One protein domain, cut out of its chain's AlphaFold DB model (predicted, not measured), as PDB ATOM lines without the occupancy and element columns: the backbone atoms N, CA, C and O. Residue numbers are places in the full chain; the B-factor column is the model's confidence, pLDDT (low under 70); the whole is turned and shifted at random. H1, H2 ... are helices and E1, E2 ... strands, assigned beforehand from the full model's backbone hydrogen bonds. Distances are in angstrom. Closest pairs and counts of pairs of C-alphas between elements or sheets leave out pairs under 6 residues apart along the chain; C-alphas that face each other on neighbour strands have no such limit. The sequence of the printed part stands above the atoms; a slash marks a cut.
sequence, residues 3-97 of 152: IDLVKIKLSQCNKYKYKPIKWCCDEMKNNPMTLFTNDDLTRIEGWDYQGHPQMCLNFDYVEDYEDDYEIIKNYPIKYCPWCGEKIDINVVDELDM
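This is residues 3 to 97 of the 152 residues of an uncharacterized protein of Clostridium sp. AF22-10 (UniProt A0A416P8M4). Two small three-stranded sheets spread apart like the legs of a V: E2, E1 and E6 make one leg, and E3, E4 and E5 make the other, with the E4 and E5 hairpin reaching far out. The short helix H1 and the link of residues 77 to 87 lie toward the end where the legs come together, and residues 38 to 53 form a wide loop between E3 and E4. The printed part has 95 residues, with one named helix and six named strands in the order E1, E2, H1, E3, E4, E5, E6; the sheet E2, E1, E6 is mixed and the sheet E3, E4, E5 is antiparallel. The class is mostly strand, though under half of the residues are in named elements. The whole is only just loose, close to compact, with a radius of gyration of the C-alphas of 15.1 A and spans of 46 by 37 by 26 A.

E1, residues 3 to 9, and E2, residues 14 to 18, form an antiparallel hairpin at 147 degrees, with N 8 and O 15 at 2.7 A. E6, residues 88 to 96, is the parallel neighbour of E1 at 27 degrees, with N 5 and O 90 at 2.8 A. This sheet is strongly twisted. E3, residues 34 to 37, E4, residues 54 to 62, and E5, residues 70 to 76, form a meander, each strand the antiparallel neighbour of the one before. N 56 and O 35 are 2.8 A apart across the hairpin E3 and E4, and N 57 and O 75 are 2.9 A apart across the hairpin E4 and E5. This sheet too is strongly twisted, and E4 bends by 52 degrees at residue 57. H1, residues 26 to 30, is only just on this sheet, with 5 pairs of C-alphas within 10 A, and only grazes it with residues 27 to 29. The O i to N i+4 pair of H1 is within hydrogen-bond range. Between the sheets, the closest C-alphas of E4 and E6, those of Gln 54 and Ile 89, are 7.5 A apart. E1 and E4 are apart, for instance.

E1 begins at C-alpha 3, (18.612, -23.650, 20.498), and is 19.0 A long; E2 is 13.5 A. H1 is 5.9 A and E3 9.7 A. E4 runs 23.1 A to C-alpha 62, (30.932, 4.856, 19.008), and E5 runs 19.0 A. E6, 24.0 A, ends at C-alpha 96, (14.847, -24.525, 40.733).

The two C-alphas farthest apart, those of Glu 66 and Asp 93, are 46.6 A apart. The printed part has no cut. The links E3 to E4 and E5 to E6 are long. The mean pLDDT of the printed part is 89.9, and residues 61 to 70 are under 70.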
ATOM      1  N   ILE A   3      17.886 -23.977  19.270       96.88
ATOM      2  CA  ILE A   3      18.612 -23.650  20.498       96.88
ATOM      3  C   ILE A   3      17.698 -23.990  21.668       96.88
ATOM      4  O   ILE A   3      16.610 -23.432  21.807       96.88
ATOM      5  N   ASP A   4      18.147 -24.929  22.489       97.50
ATOM      6  CA  ASP A   4      17.402 -25.401  23.646       97.50
ATOM      7  C   ASP A   4      17.954 -24.753  24.912       97.50
ATOM      8  O   ASP A   4      19.151 -24.824  25.185       97.50
ATOM      9  N   LEU A   5      17.071 -24.136  25.686       97.38
ATOM     10  CA  LEU A   5      17.384 -23.443  26.925       97.38
ATOM     11  C   LEU A   5      16.951 -24.263  28.139       97.38
ATOM     12  O   LEU A   5      15.878 -24.875  28.145       97.38
ATOM     13  N   VAL A   6      17.768 -24.207  29.184       97.25
ATOM     14  CA  VAL A   6      17.418 -24.611  30.547       97.25
ATOM     15  C   VAL A   6      17.197 -23.338  31.348       97.25
ATOM     16  O   VAL A   6      18.093 -22.498  31.460       97.25
ATOM     17  N   LYS A   7      15.992 -23.166  31.881       96.44
ATOM     18  CA  LYS A   7      15.650 -22.005  32.701       96.44
ATOM     19  C   LYS A   7      16.083 -22.236  34.142       96.44
ATOM     20  O   LYS A   7      15.669 -23.204  34.766       96.44
ATOM     21  N   ILE A   8      16.867 -21.320  34.687       96.12
ATOM     22  CA  ILE A   8      17.334 -21.331  36.071       96.12
ATOM     23  C   ILE A   8      16.449 -20.385  36.881       96.12
ATOM     24  O   ILE A   8      16.447 -19.172  36.659       96.12
ATOM     25  N   LYS A   9      15.667 -20.934  37.809       96.50
ATOM     26  CA  LYS A   9      14.845 -20.152  38.738       96.50
ATOM     27  C   LYS A   9      15.673 -19.736  39.945       96.50
ATOM     28  O   LYS A   9      16.169 -20.584  40.688       96.50
ATOM     29  N   LEU A  10      15.765 -18.429  40.153       95.81
ATOM     30  CA  LEU A  10      16.442 -17.798  41.280       95.81
ATOM     31  C   LEU A  10      15.435 -16.961  42.064       95.81
ATOM     32  O   LEU A  10      14.305 -16.733  41.627       95.81
ATOM     33  N   SER A  11      15.815 -16.529  43.262       95.12
ATOM     34  CA  SER A  11      14.882 -15.879  44.187       95.12
ATOM     35  C   SER A  11      14.286 -14.577  43.647       95.12
ATOM     36  O   SER A  11      13.144 -14.262  43.977       95.12
ATOM     37  N   GLN A  12      15.036 -13.836  42.824       93.12
ATOM     38  CA  GLN A  12      14.631 -12.525  42.296       93.12
ATOM     39  C   GLN A  12      14.409 -12.503  40.779       93.12
ATOM     40  O   GLN A  12      13.806 -11.564  40.263       93.12
ATOM     41  N   CYS A  13      14.903 -13.497  40.040       92.75
ATOM     42  CA  CYS A  13      14.830 -13.497  38.582       92.75
ATOM     43  C   CYS A  13      14.887 -14.911  37.991       92.75
ATOM     44  O   CYS A  13      15.125 -15.895  38.690       92.75
ATOM     45  N   ASN A  14      14.662 -14.997  36.680       93.88
ATOM     46  CA  ASN A  14      14.958 -16.194  35.906       93.88
ATOM     47  C   ASN A  14      16.195 -15.930  35.057       93.88
ATOM     48  O   ASN A  14      16.299 -14.878  34.422       93.88
ATOM     49  N   LYS A  15      17.095 -16.902  35.031       95.19
ATOM     50  CA  LYS A  15      18.284 -16.925  34.182       95.19
ATOM     51  C   LYS A  15      18.215 -18.127  33.256       95.19
ATOM     52  O   LYS A  15      17.302 -18.946  33.369       95.19
ATOM     53  N   TYR A  16      19.123 -18.207  32.296       96.25
ATOM     54  CA  TYR A  16      19.073 -19.237  31.268       96.25
ATOM     55  C   TYR A  16      20.463 -19.755  30.967       96.25
ATOM     56  O   TYR A  16      21.403 -18.978  30.849       96.25
ATOM     57  N   LYS A  17      20.546 -21.065  30.776       96.69
ATOM     58  CA  LYS A  17      21.689 -21.746  30.177       96.69
ATOM     59  C   LYS A  17      21.265 -22.325  28.840       96.69
ATOM     60  O   LYS A  17      20.090 -22.664  28.670       96.69
ATOM     61  N   TYR A  18      22.186 -22.454  27.896       96.88
ATOM     62  CA  TYR A  18      21.890 -23.059  26.597       96.88
ATOM     63  C   TYR A  18      22.521 -24.440  26.482       96.88
ATOM     64  O   TYR A  18      23.668 -24.651  26.847       96.88
ATOM     65  N   LYS A  19      21.786 -25.413  25.950       96.44
ATOM     66  CA  LYS A  19      22.392 -26.680  25.529       96.44
ATOM     67  C   LYS A  19      23.354 -26.425  24.359       96.44
ATOM     68  O   LYS A  19      23.150 -25.447  23.634       96.44
ATOM     69  N   PRO A  20      24.349 -27.306  24.133       95.44
ATOM     70  CA  PRO A  20      25.323 -27.137  23.059       95.44
ATOM     71  C   PRO A  20      24.661 -26.778  21.722       95.44
ATOM     72  O   PRO A  20      23.795 -27.506  21.222       95.44
ATOM     73  N   ILE A  21      25.056 -25.640  21.148       95.25
ATOM     74  CA  ILE A  21      24.427 -25.106  19.937       95.25
ATOM     75  C   ILE A  21      24.960 -25.852  18.715       95.25
ATOM     76  O   ILE A  21      26.148 -25.804  18.385       95.25
ATOM     77  N   LYS A  22      24.053 -26.500  17.981       96.06
ATOM     78  CA  LYS A  22      24.347 -27.020  16.645       96.06
ATOM     79  C   LYS A  22      24.127 -25.921  15.608       96.06
ATOM     80  O   LYS A  22      23.002 -25.692  15.167       96.06
ATOM     81  N   TRP A  23      25.219 -25.276  15.219       96.56
ATOM     82  CA  TRP A  23      25.227 -24.219  14.213       96.56
ATOM     83  C   TRP A  23      24.787 -24.719  12.834       96.56
ATOM     84  O   TRP A  23      25.087 -25.848  12.442       96.56
ATOM     85  N   CYS A  24      24.080 -23.862  12.098       97.50
ATOM     86  CA  CYS A  24      23.600 -24.151  10.746       97.50
ATOM     87  C   CYS A  24      24.694 -24.054   9.672       97.50
ATOM     88  O   CYS A  24      24.616 -24.737   8.655       97.50
ATOM     89  N   CYS A  25      25.691 -23.191   9.876       97.81
ATOM     90  CA  CYS A  25      26.822 -23.006   8.973       97.81
ATOM     91  C   CYS A  25      28.018 -22.378   9.703       97.81
ATOM     92  O   CYS A  25      27.870 -21.803  10.789       97.81
ATOM     93  N   ASP A  26      29.198 -22.491   9.096       97.81
ATOM     94  CA  ASP A  26      30.446 -21.980   9.664       97.81
ATOM     95  C   ASP A  26      30.513 -20.451   9.633       97.81
ATOM     96  O   ASP A  26      31.118 -19.857  10.524       97.81
ATOM     97  N   GLU A  27      29.864 -19.801   8.662       97.19
ATOM     98  CA  GLU A  27      29.793 -18.340   8.599       97.19
ATOM     99  C   GLU A  27      29.107 -17.793   9.841       97.19
ATOM    100  O   GLU A  27      29.653 -16.910  10.483       97.19
ATOM    101  N   MET A  28      27.966 -18.358  10.237       95.75
ATOM    102  CA  MET A  28      27.257 -17.915  11.435       95.75
ATOM    103  C   MET A  28      28.047 -18.207  12.711       95.75
ATOM    104  O   MET A  28      28.139 -17.356  13.587       95.75
ATOM    105  N   LYS A  29      28.633 -19.406  12.812       96.12
ATOM    106  CA  LYS A  29      29.391 -19.831  13.994       96.12
ATOM    107  C   LYS A  29      30.624 -18.964  14.249       96.12
ATOM    108  O   LYS A  29      30.959 -18.706  15.399       96.12
ATOM    109  N   ASN A  30      31.331 -18.588  13.185       96.12
ATOM    110  CA  ASN A  30      32.624 -17.913  13.281       96.12
ATOM    111  C   ASN A  30      32.527 -16.399  13.046       96.12
ATOM    112  O   ASN A  30      33.552 -15.718  13.072       96.12
ATOM    113  N   ASN A  31      31.332 -15.859  12.779       94.06
ATOM    114  CA  ASN A  31      31.171 -14.430  12.567       94.06
ATOM    115  C   ASN A  31      31.252 -13.680  13.911       94.06
ATOM    116  O   ASN A  31      30.446 -13.953  14.799       94.06
ATOM    117  N   PRO A  32      32.161 -12.698  14.049       92.06
ATOM    118  CA  PRO A  32      32.372 -11.986  15.310       92.06
ATOM    119  C   PRO A  32      31.177 -11.128  15.749       92.06
ATOM    120  O   PRO A  32      31.058 -10.822  16.926       92.06
ATOM    121  N   MET A  33      30.281 -10.762  14.829       92.06
ATOM    122  CA  MET A  33      29.050 -10.022  15.128       92.06
ATOM    123  C   MET A  33      27.905 -10.948  15.549       92.06
ATOM    124  O   MET A  33      26.851 -10.469  15.951       92.06
ATOM    125  N   THR A  34      28.041 -12.270  15.418       94.50
ATOM    126  CA  THR A  34      26.983 -13.193  15.847       94.50
ATOM    127  C   THR A  34      27.110 -13.452  17.341       94.50
ATOM    128  O   THR A  34      28.095 -14.025  17.796       94.50
ATOM    129  N   LEU A  35      26.089 -13.058  18.100       94.56
ATOM    130  CA  LEU A  35      26.081 -13.159  19.557       94.56
ATOM    131  C   LEU A  35      24.780 -13.788  20.050       94.56
ATOM    132  O   LEU A  35      23.692 -13.434  19.600       94.56
ATOM    133  N   PHE A  36      24.883 -14.701  21.013       95.31
ATOM    134  CA  PHE A  36      23.729 -15.227  21.734       95.31
ATOM    135  C   PHE A  36      23.632 -14.546  23.100       95.31
ATOM    136  O   PHE A  36      24.480 -14.779  23.956       95.31
ATOM    137  N   THR A  37      22.636 -13.678  23.292       93.62
ATOM    138  CA  THR A  37      22.539 -12.817  24.483       93.62
ATOM    139  C   THR A  37      21.101 -12.408  24.797       93.62
ATOM    140  O   THR A  37      20.229 -12.436  23.929       93.62
ATOM    141  N   ASN A  38      20.835 -12.033  26.045       91.31
ATOM    142  CA  ASN A  38      19.615 -11.347  26.484       91.31
ATOM    143  C   ASN A  38      19.866  -9.891  26.921       91.31
ATOM    144  O   ASN A  38      18.926  -9.245  27.388       91.31
ATOM    145  N   ASP A  39      21.090  -9.389  26.759       88.69
ATOM    146  CA  ASP A  39      21.498  -8.046  27.168       88.69
ATOM    147  C   ASP A  39      21.441  -7.065  25.990       88.69
ATOM    148  O   ASP A  39      21.650  -7.443  24.833       88.69
ATOM    149  N   ASP A  40      21.102  -5.807  26.285       88.06
ATOM    150  CA  ASP A  40      21.057  -4.680  25.335       88.06
ATOM    151  C   ASP A  40      20.364  -5.001  24.000       88.06
ATOM    152  O   ASP A  40      20.750  -4.563  22.910       88.06
ATOM    153  N   LEU A  41      19.297  -5.803  24.092       90.44
ATOM    154  CA  LEU A  41      18.497  -6.184  22.942       90.44
ATOM    155  C   LEU A  41      17.794  -4.955  22.371       90.44
ATOM    156  O   LEU A  41      16.965  -4.312  23.027       90.44
ATOM    157  N   THR A  42      18.070  -4.672  21.103       90.19
ATOM    158  CA  THR A  42      17.362  -3.630  20.367       90.19
ATOM    159  C   THR A  42      15.897  -4.018  20.258       90.19
ATOM    160  O   THR A  42      15.573  -5.098  19.758       90.19
ATOM    161  N   ARG A  43      15.009  -3.133  20.725       87.19
ATOM    162  CA  ARG A  43      13.556  -3.331  20.679       87.19
ATOM    163  C   ARG A  43      13.045  -3.198  19.247       87.19
ATOM    164  O   ARG A  43      13.165  -2.147  18.629       87.19
ATOM    165  N   ILE A  44      12.427  -4.262  18.760       87.50
ATOM    166  CA  ILE A  44      11.806  -4.391  17.450       87.50
ATOM    167  C   ILE A  44      10.305  -4.535  17.689       87.50
ATOM    168  O   ILE A  44       9.864  -5.362  18.492       87.50
ATOM    169  N   GLU A  45       9.507  -3.711  17.014       88.81
ATOM    170  CA  GLU A  45       8.052  -3.755  17.129       88.81
ATOM    171  C   GLU A  45       7.506  -5.137  16.731       88.81
ATOM    172  O   GLU A  45       7.910  -5.722  15.725       88.81
ATOM    173  N   GLY A  46       6.604  -5.686  17.550       84.44
ATOM    174  CA  GLY A  46       6.035  -7.020  17.333       84.44
ATOM    175  C   GLY A  46       6.985  -8.185  17.640       84.44
ATOM    176  O   GLY A  46       6.637  -9.339  17.375       84.44
ATOM    177  N   TRP A  47       8.170  -7.918  18.195       84.19
ATOM    178  CA  TRP A  47       9.061  -8.955  18.701       84.19
ATOM    179  C   TRP A  47       8.757  -9.264  20.167       84.19
ATOM    180  O   TRP A  47       8.742  -8.370  21.012       84.19
ATOM    181  N   ASP A  48       8.514 -10.537  20.468       81.12
ATOM    182  CA  ASP A  48       8.326 -11.006  21.835       81.12
ATOM    183  C   ASP A  48       9.668 -11.476  22.395       81.12
ATOM    184  O   ASP A  48      10.235 -12.473  21.951       81.12
ATOM    185  N   TYR A  49      10.201 -10.708  23.336       75.94
ATOM    186  CA  TYR A  49      11.520 -10.947  23.908       75.94
ATOM    187  C   TYR A  49      11.504 -11.996  25.021       75.94
ATOM    188  O   TYR A  49      12.569 -12.510  25.353       75.94
ATOM    189  N   GLN A  50      10.336 -12.283  25.623       75.81
ATOM    190  CA  GLN A  50      10.097 -13.223  26.741       75.81
ATOM    191  C   GLN A  50      11.150 -13.245  27.879       75.81
ATOM    192  O   GLN A  50      11.175 -14.162  28.699       75.81
ATOM    193  N   GLY A  51      12.026 -12.239  27.952       82.25
ATOM    194  CA  GLY A  51      13.181 -12.185  28.846       82.25
ATOM    195  C   GLY A  51      14.244 -13.271  28.622       82.25
ATOM    196  O   GLY A  51      15.144 -13.370  29.449       82.25
ATOM    197  N   HIS A  52      14.153 -14.093  27.568       90.00
ATOM    198  CA  HIS A  52      15.142 -15.140  27.297       90.00
ATOM    199  C   HIS A  52      16.148 -14.705  26.218       90.00
ATOM    200  O   HIS A  52      15.816 -13.871  25.369       90.00
ATOM    201  N   PRO A  53      17.362 -15.287  26.212       95.06
ATOM    202  CA  PRO A  53      18.385 -14.978  25.223       95.06
ATOM    203  C   PRO A  53      17.907 -15.158  23.787       95.06
ATOM    204  O   PRO A  53      17.120 -16.060  23.480       95.06
ATOM    205  N   GLN A  54      18.401 -14.282  22.921       95.44
ATOM    206  CA  GLN A  54      18.149 -14.245  21.493       95.44
ATOM    207  C   GLN A  54      19.464 -14.418  20.743       95.44
ATOM    208  O   GLN A  54      20.525 -13.972  21.184       95.44
ATOM    209  N   MET A  55      19.382 -15.024  19.564       95.69
ATOM    210  CA  MET A  55      20.471 -14.940  18.604       95.69
ATOM    211  C   MET A  55      20.422 -13.572  17.933       95.69
ATOM    212  O   MET A  55      19.365 -13.178  17.436       95.69
ATOM    213  N   CYS A  56      21.542 -12.862  17.931       95.19
ATOM    214  CA  CYS A  56      21.633 -11.479  17.498       95.19
ATOM    215  C   CYS A  56      22.772 -11.264  16.505       95.19
ATOM    216  O   CYS A  56      23.773 -11.982  16.514       95.19
ATOM    217  N   LEU A  57      22.613 -10.223  15.689       94.75
ATOM    218  CA  LEU A  57      23.732  -9.520  15.080       94.75
ATOM    219  C   LEU A  57      24.038  -8.298  15.940       94.75
ATOM    220  O   LEU A  57      23.185  -7.427  16.133       94.75
ATOM    221  N   ASN A  58      25.236  -8.289  16.494       90.75
ATOM    222  CA  ASN A  58      25.785  -7.202  17.271       90.75
ATOM    223  C   ASN A  58      26.394  -6.153  16.328       90.75
ATOM    224  O   ASN A  58      27.094  -6.483  15.367       90.75
ATOM    225  N   PHE A  59      26.086  -4.890  16.606       80.19
ATOM    226  CA  PHE A  59      26.714  -3.746  15.968       80.19
ATOM    227  C   PHE A  59      27.205  -2.814  17.062       80.19
ATOM    228  O   PHE A  59      26.400  -2.137  17.707       80.19
ATOM    229  N   ASP A  60      28.518  -2.777  17.218       74.38
ATOM    230  CA  ASP A  60      29.187  -1.833  18.095       74.38
ATOM    231  C   ASP A  60      29.560  -0.602  17.273       74.38
ATOM    232  O   ASP A  60      30.206  -0.690  16.222       74.38
ATOM    233  N   TYR A  61      29.101   0.562  17.719       68.75
ATOM    234  CA  TYR A  61      29.548   1.830  17.170       68.75
ATOM    235  C   TYR A  61      29.717   2.846  18.294       68.75
ATOM    236  O   TYR A  61      29.007   2.833  19.299       68.75
ATOM    237  N   VAL A  62      30.696   3.724  18.115       63.75
ATOM    238  CA  VAL A  62      30.932   4.856  19.008       63.75
ATOM    239  C   VAL A  62      30.071   6.009  18.497       63.75
ATOM    240  O   VAL A  62      30.172   6.374  17.322       63.75
ATOM    241  N   GLU A  63      29.192   6.553  19.337       58.78
ATOM    242  CA  GLU A  63      28.595   7.862  19.053       58.78
ATOM    243  C   GLU A  63      29.627   8.941  19.401       58.78
ATOM    244  O   GLU A  63      30.184   8.932  20.491       58.78
ATOM    245  N   ASP A  64      29.920   9.828  18.446       57.75
ATOM    246  CA  ASP A  64      30.855  10.952  18.601       57.75
ATOM    247  C   ASP A  64      30.139  12.100  19.341       57.75
ATOM    248  O   ASP A  64      29.505  12.978  18.748       57.75
ATOM    249  N   TYR A  65      30.152  12.009  20.664       64.56
ATOM    250  CA  TYR A  65      29.709  13.006  21.643       64.56
ATOM    251  C   TYR A  65      30.832  13.260  22.654       64.56
ATOM    252  O   TYR A  65      31.768  12.479  22.745       64.56
ATOM    253  N   GLU A  66      30.750  14.357  23.418       63.34
ATOM    254  CA  GLU A  66      31.824  14.808  24.328       63.34
ATOM    255  C   GLU A  66      32.312  13.741  25.333       63.34
ATOM    256  O   GLU A  66      33.439  13.848  25.816       63.34
ATOM    257  N   ASP A  67      31.503  12.711  25.597       63.62
ATOM    258  CA  ASP A  67      31.848  11.548  26.410       63.62
ATOM    259  C   ASP A  67      31.729  10.260  25.570       63.62
ATOM    260  O   ASP A  67      30.650   9.684  25.517       63.62
ATOM    261  N   ASP A  68      32.802   9.785  24.927       61.81
ATOM    262  CA  ASP A  68      32.826   8.547  24.120       61.81
ATOM    263  C   ASP A  68      32.329   7.293  24.898       61.81
ATOM    264  O   ASP A  68      33.135   6.525  25.430       61.81
ATOM    265  N   TYR A  69      31.017   7.029  24.981       66.69
ATOM    266  CA  TYR A  69      30.498   5.713  25.384       66.69
ATOM    267  C   TYR A  69      30.205   4.834  24.170       66.69
ATOM    268  O   TYR A  69      29.524   5.240  23.225       66.69
ATOM    269  N   GLU A  70      30.693   3.598  24.244       68.44
ATOM    270  CA  GLU A  70      30.411   2.528  23.296       68.44
ATOM    271  C   GLU A  70      28.934   2.132  23.385       68.44
ATOM    272  O   GLU A  70      28.434   1.754  24.448       68.44
ATOM    273  N   ILE A  71      28.218   2.245  22.265       71.50
ATOM    274  CA  ILE A  71      26.819   1.838  22.182       71.50
ATOM    275  C   ILE A  71      26.771   0.461  21.539       71.50
ATOM    276  O   ILE A  71      26.940   0.302  20.330       71.50
ATOM    277  N   ILE A  72      26.494  -0.532  22.378       80.19
ATOM    278  CA  ILE A  72      26.296  -1.920  21.975       80.19
ATOM    279  C   ILE A  72      24.822  -2.093  21.606       80.19
ATOM    280  O   ILE A  72      23.931  -1.917  22.442       80.19
ATOM    281  N   LYS A  73      24.536  -2.432  20.343       86.69
ATOM    282  CA  LYS A  73      23.175  -2.781  19.902       86.69
ATOM    283  C   LYS A  73      23.116  -4.219  19.421       86.69
ATOM    284  O   LYS A  73      23.625  -4.556  18.353       86.69
ATOM    285  N   ASN A  74      22.393  -5.051  20.168       92.69
ATOM    286  CA  ASN A  74      22.157  -6.444  19.804       92.69
ATOM    287  C   ASN A  74      20.819  -6.561  19.069       92.69
ATOM    288  O   ASN A  74      19.763  -6.403  19.679       92.69
ATOM    289  N   TYR A  75      20.841  -6.806  17.755       93.12
ATOM    290  CA  TYR A  75      19.630  -6.954  16.938       93.12
ATOM    291  C   TYR A  75      19.235  -8.430  16.817       93.12
ATOM    292  O   TYR A  75      19.933  -9.180  16.128       93.12
ATOM    293  N   PRO A  76      18.117  -8.867  17.424       94.69
ATOM    294  CA  PRO A  76      17.655 -10.244  17.313       94.69
ATOM    295  C   PRO A  76      17.346 -10.654  15.871       94.69
ATOM    296  O   PRO A  76      16.755  -9.891  15.102       94.69
ATOM    297  N   ILE A  77      17.662 -11.901  15.523       94.81
ATOM    298  CA  ILE A  77      17.404 -12.486  14.202       94.81
ATOM    299  C   ILE A  77      16.582 -13.778  14.306       94.81
ATOM    300  O   ILE A  77      16.783 -14.598  15.197       94.81
ATOM    301  N   LYS A  78      15.637 -13.977  13.369       94.62
ATOM    302  CA  LYS A  78      14.812 -15.208  13.277       94.62
ATOM    303  C   LYS A  78      15.362 -16.233  12.290       94.62
ATOM    304  O   LYS A  78      14.890 -17.365  12.261       94.62
ATOM    305  N   TYR A  79      16.307 -15.832  11.449       97.12
ATOM    306  CA  TYR A  79      16.882 -16.651  10.389       97.12
ATOM    307  C   TYR A  79      18.375 -16.364  10.305       97.12
ATOM    308  O   TYR A  79      18.794 -15.222  10.493       97.12
ATOM    309  N   CYS A  80      19.166 -17.389  10.003       97.31
ATOM    310  CA  CYS A  80      20.571 -17.214   9.674       97.31
ATOM    311  C   CYS A  80      20.694 -16.331   8.419       97.31
ATOM    312  O   CYS A  80      20.118 -16.685   7.385       97.31
ATOM    313  N   PRO A  81      21.450 -15.222   8.459       96.94
ATOM    314  CA  PRO A  81      21.573 -14.327   7.312       96.94
ATOM    315  C   PRO A  81      22.436 -14.914   6.180       96.94
ATOM    316  O   PRO A  81      22.419 -14.380   5.076       96.94
ATOM    317  N   TRP A  82      23.156 -16.018   6.422       96.62
ATOM    318  CA  TRP A  82      24.006 -16.677   5.422       96.62
ATOM    319  C   TRP A  82      23.313 -17.830   4.695       96.62
ATOM    320  O   TRP A  82      23.306 -17.862   3.469       96.62
ATOM    321  N   CYS A  83      22.719 -18.777   5.427       97.50
ATOM    322  CA  CYS A  83      22.100 -19.967   4.827       97.50
ATOM    323  C   CYS A  83      20.564 -19.962   4.860       97.50
ATOM    324  O   CYS A  83      19.938 -20.880   4.333       97.50
ATOM    325  N   GLY A  84      19.942 -18.957   5.486       97.62
ATOM    326  CA  GLY A  84      18.486 -18.819   5.567       97.62
ATOM    327  C   GLY A  84      17.799 -19.780   6.540       97.62
ATOM    328  O   GLY A  84      16.572 -19.761   6.647       97.62
ATOM    329  N   GLU A  85      18.543 -20.622   7.264       98.25
ATOM    330  CA  GLU A  85      17.942 -21.556   8.213       98.25
ATOM    331  C   GLU A  85      17.247 -20.797   9.356       98.25
ATOM    332  O   GLU A  85      17.833 -19.913   9.985       98.25
ATOM    333  N   LYS A  86      15.987 -21.150   9.639       97.81
ATOM    334  CA  LYS A  86      15.203 -20.554  10.728       97.81
ATOM    335  C   LYS A  86      15.843 -20.842  12.085       97.81
ATOM    336  O   LYS A  86      16.306 -21.953  12.315       97.81
ATOM    337  N   ILE A  87      15.837 -19.869  12.983       96.62
ATOM    338  CA  ILE A  87      16.334 -19.976  14.353       96.62
ATOM    339  C   ILE A  87      15.127 -20.153  15.272       96.62
ATOM    340  O   ILE A  87      14.291 -19.261  15.385       96.62
ATOM    341  N   ASP A  88      15.038 -21.312  15.914       95.62
ATOM    342  CA  ASP A  88      13.998 -21.634  16.887       95.62
ATOM    343  C   ASP A  88      14.636 -21.784  18.272       95.62
ATOM    344  O   ASP A  88      15.468 -22.667  18.491       95.62
ATOM    345  N   ILE A  89      14.239 -20.922  19.206       95.50
ATOM    346  CA  ILE A  89      14.725 -20.910  20.591       95.50
ATOM    347  C   ILE A  89      13.603 -21.432  21.481       95.50
ATOM    348  O   ILE A  89      12.480 -20.939  21.403       95.50
ATOM    349  N   ASN A  90      13.888 -22.442  22.301       95.50
ATOM    350  CA  ASN A  90      12.878 -23.094  23.129       95.50
ATOM    351  C   ASN A  90      13.401 -23.314  24.543       95.50
ATOM    352  O   ASN A  90      14.499 -23.829  24.721       95.50
ATOM    353  N   VAL A  91      12.590 -23.006  25.552       95.75
ATOM    354  CA  VAL A  91      12.848 -23.457  26.924       95.75
ATOM    355  C   VAL A  91      12.360 -24.895  27.038       95.75
ATOM    356  O   VAL A  91      11.163 -25.154  26.925       95.75
ATOM    357  N   VAL A  92      13.288 -25.835  27.209       97.12
ATOM    358  CA  VAL A  92      12.985 -27.278  27.227       97.12
ATOM    359  C   VAL A  92      13.048 -27.888  28.617       97.12
ATOM    360  O   VAL A  92      12.595 -29.014  28.798       97.12
ATOM    361  N   ASP A  93      13.630 -27.170  29.572       96.50
ATOM    362  CA  ASP A  93      13.811 -27.634  30.940       96.50
ATOM    363  C   ASP A  93      13.837 -26.452  31.915       96.50
ATOM    364  O   ASP A  93      14.059 -25.300  31.519       96.50
ATOM    365  N   GLU A  94      13.619 -26.738  33.191       96.31
ATOM    366  CA  GLU A  94      13.627 -25.751  34.263       96.31
ATOM    367  C   GLU A  94      14.247 -26.335  35.536       96.31
ATOM    368  O   GLU A  94      13.834 -27.383  36.026       96.31
ATOM    369  N   LEU A  95      15.207 -25.610  36.106       95.62
ATOM    370  CA  LEU A  95      15.893 -25.964  37.338       95.62
ATOM    371  C   LEU A  95      15.616 -24.922  38.425       95.62
ATOM    372  O   LEU A  95      15.911 -23.737  38.260       95.62
ATOM    373  N   ASP A  96      15.071 -25.370  39.557       96.44
ATOM    374  CA  ASP A  96      14.847 -24.525  40.733       96.44
ATOM    375  C   ASP A  96      16.091 -24.467  41.621       96.44
ATOM    376  O   ASP A  96      16.434 -25.431  42.310       96.44
ATOM    377  N   MET A  97      16.743 -23.302  41.633       95.69
ATOM    378  CA  MET A  97      17.949 -23.061  42.417       95.69
ATOM    379  C   MET A  97      17.729 -22.194  43.656       95.69
ATOM    380  O   MET A  97      18.678 -21.981  44.415       95.69
TER     381      MET A  97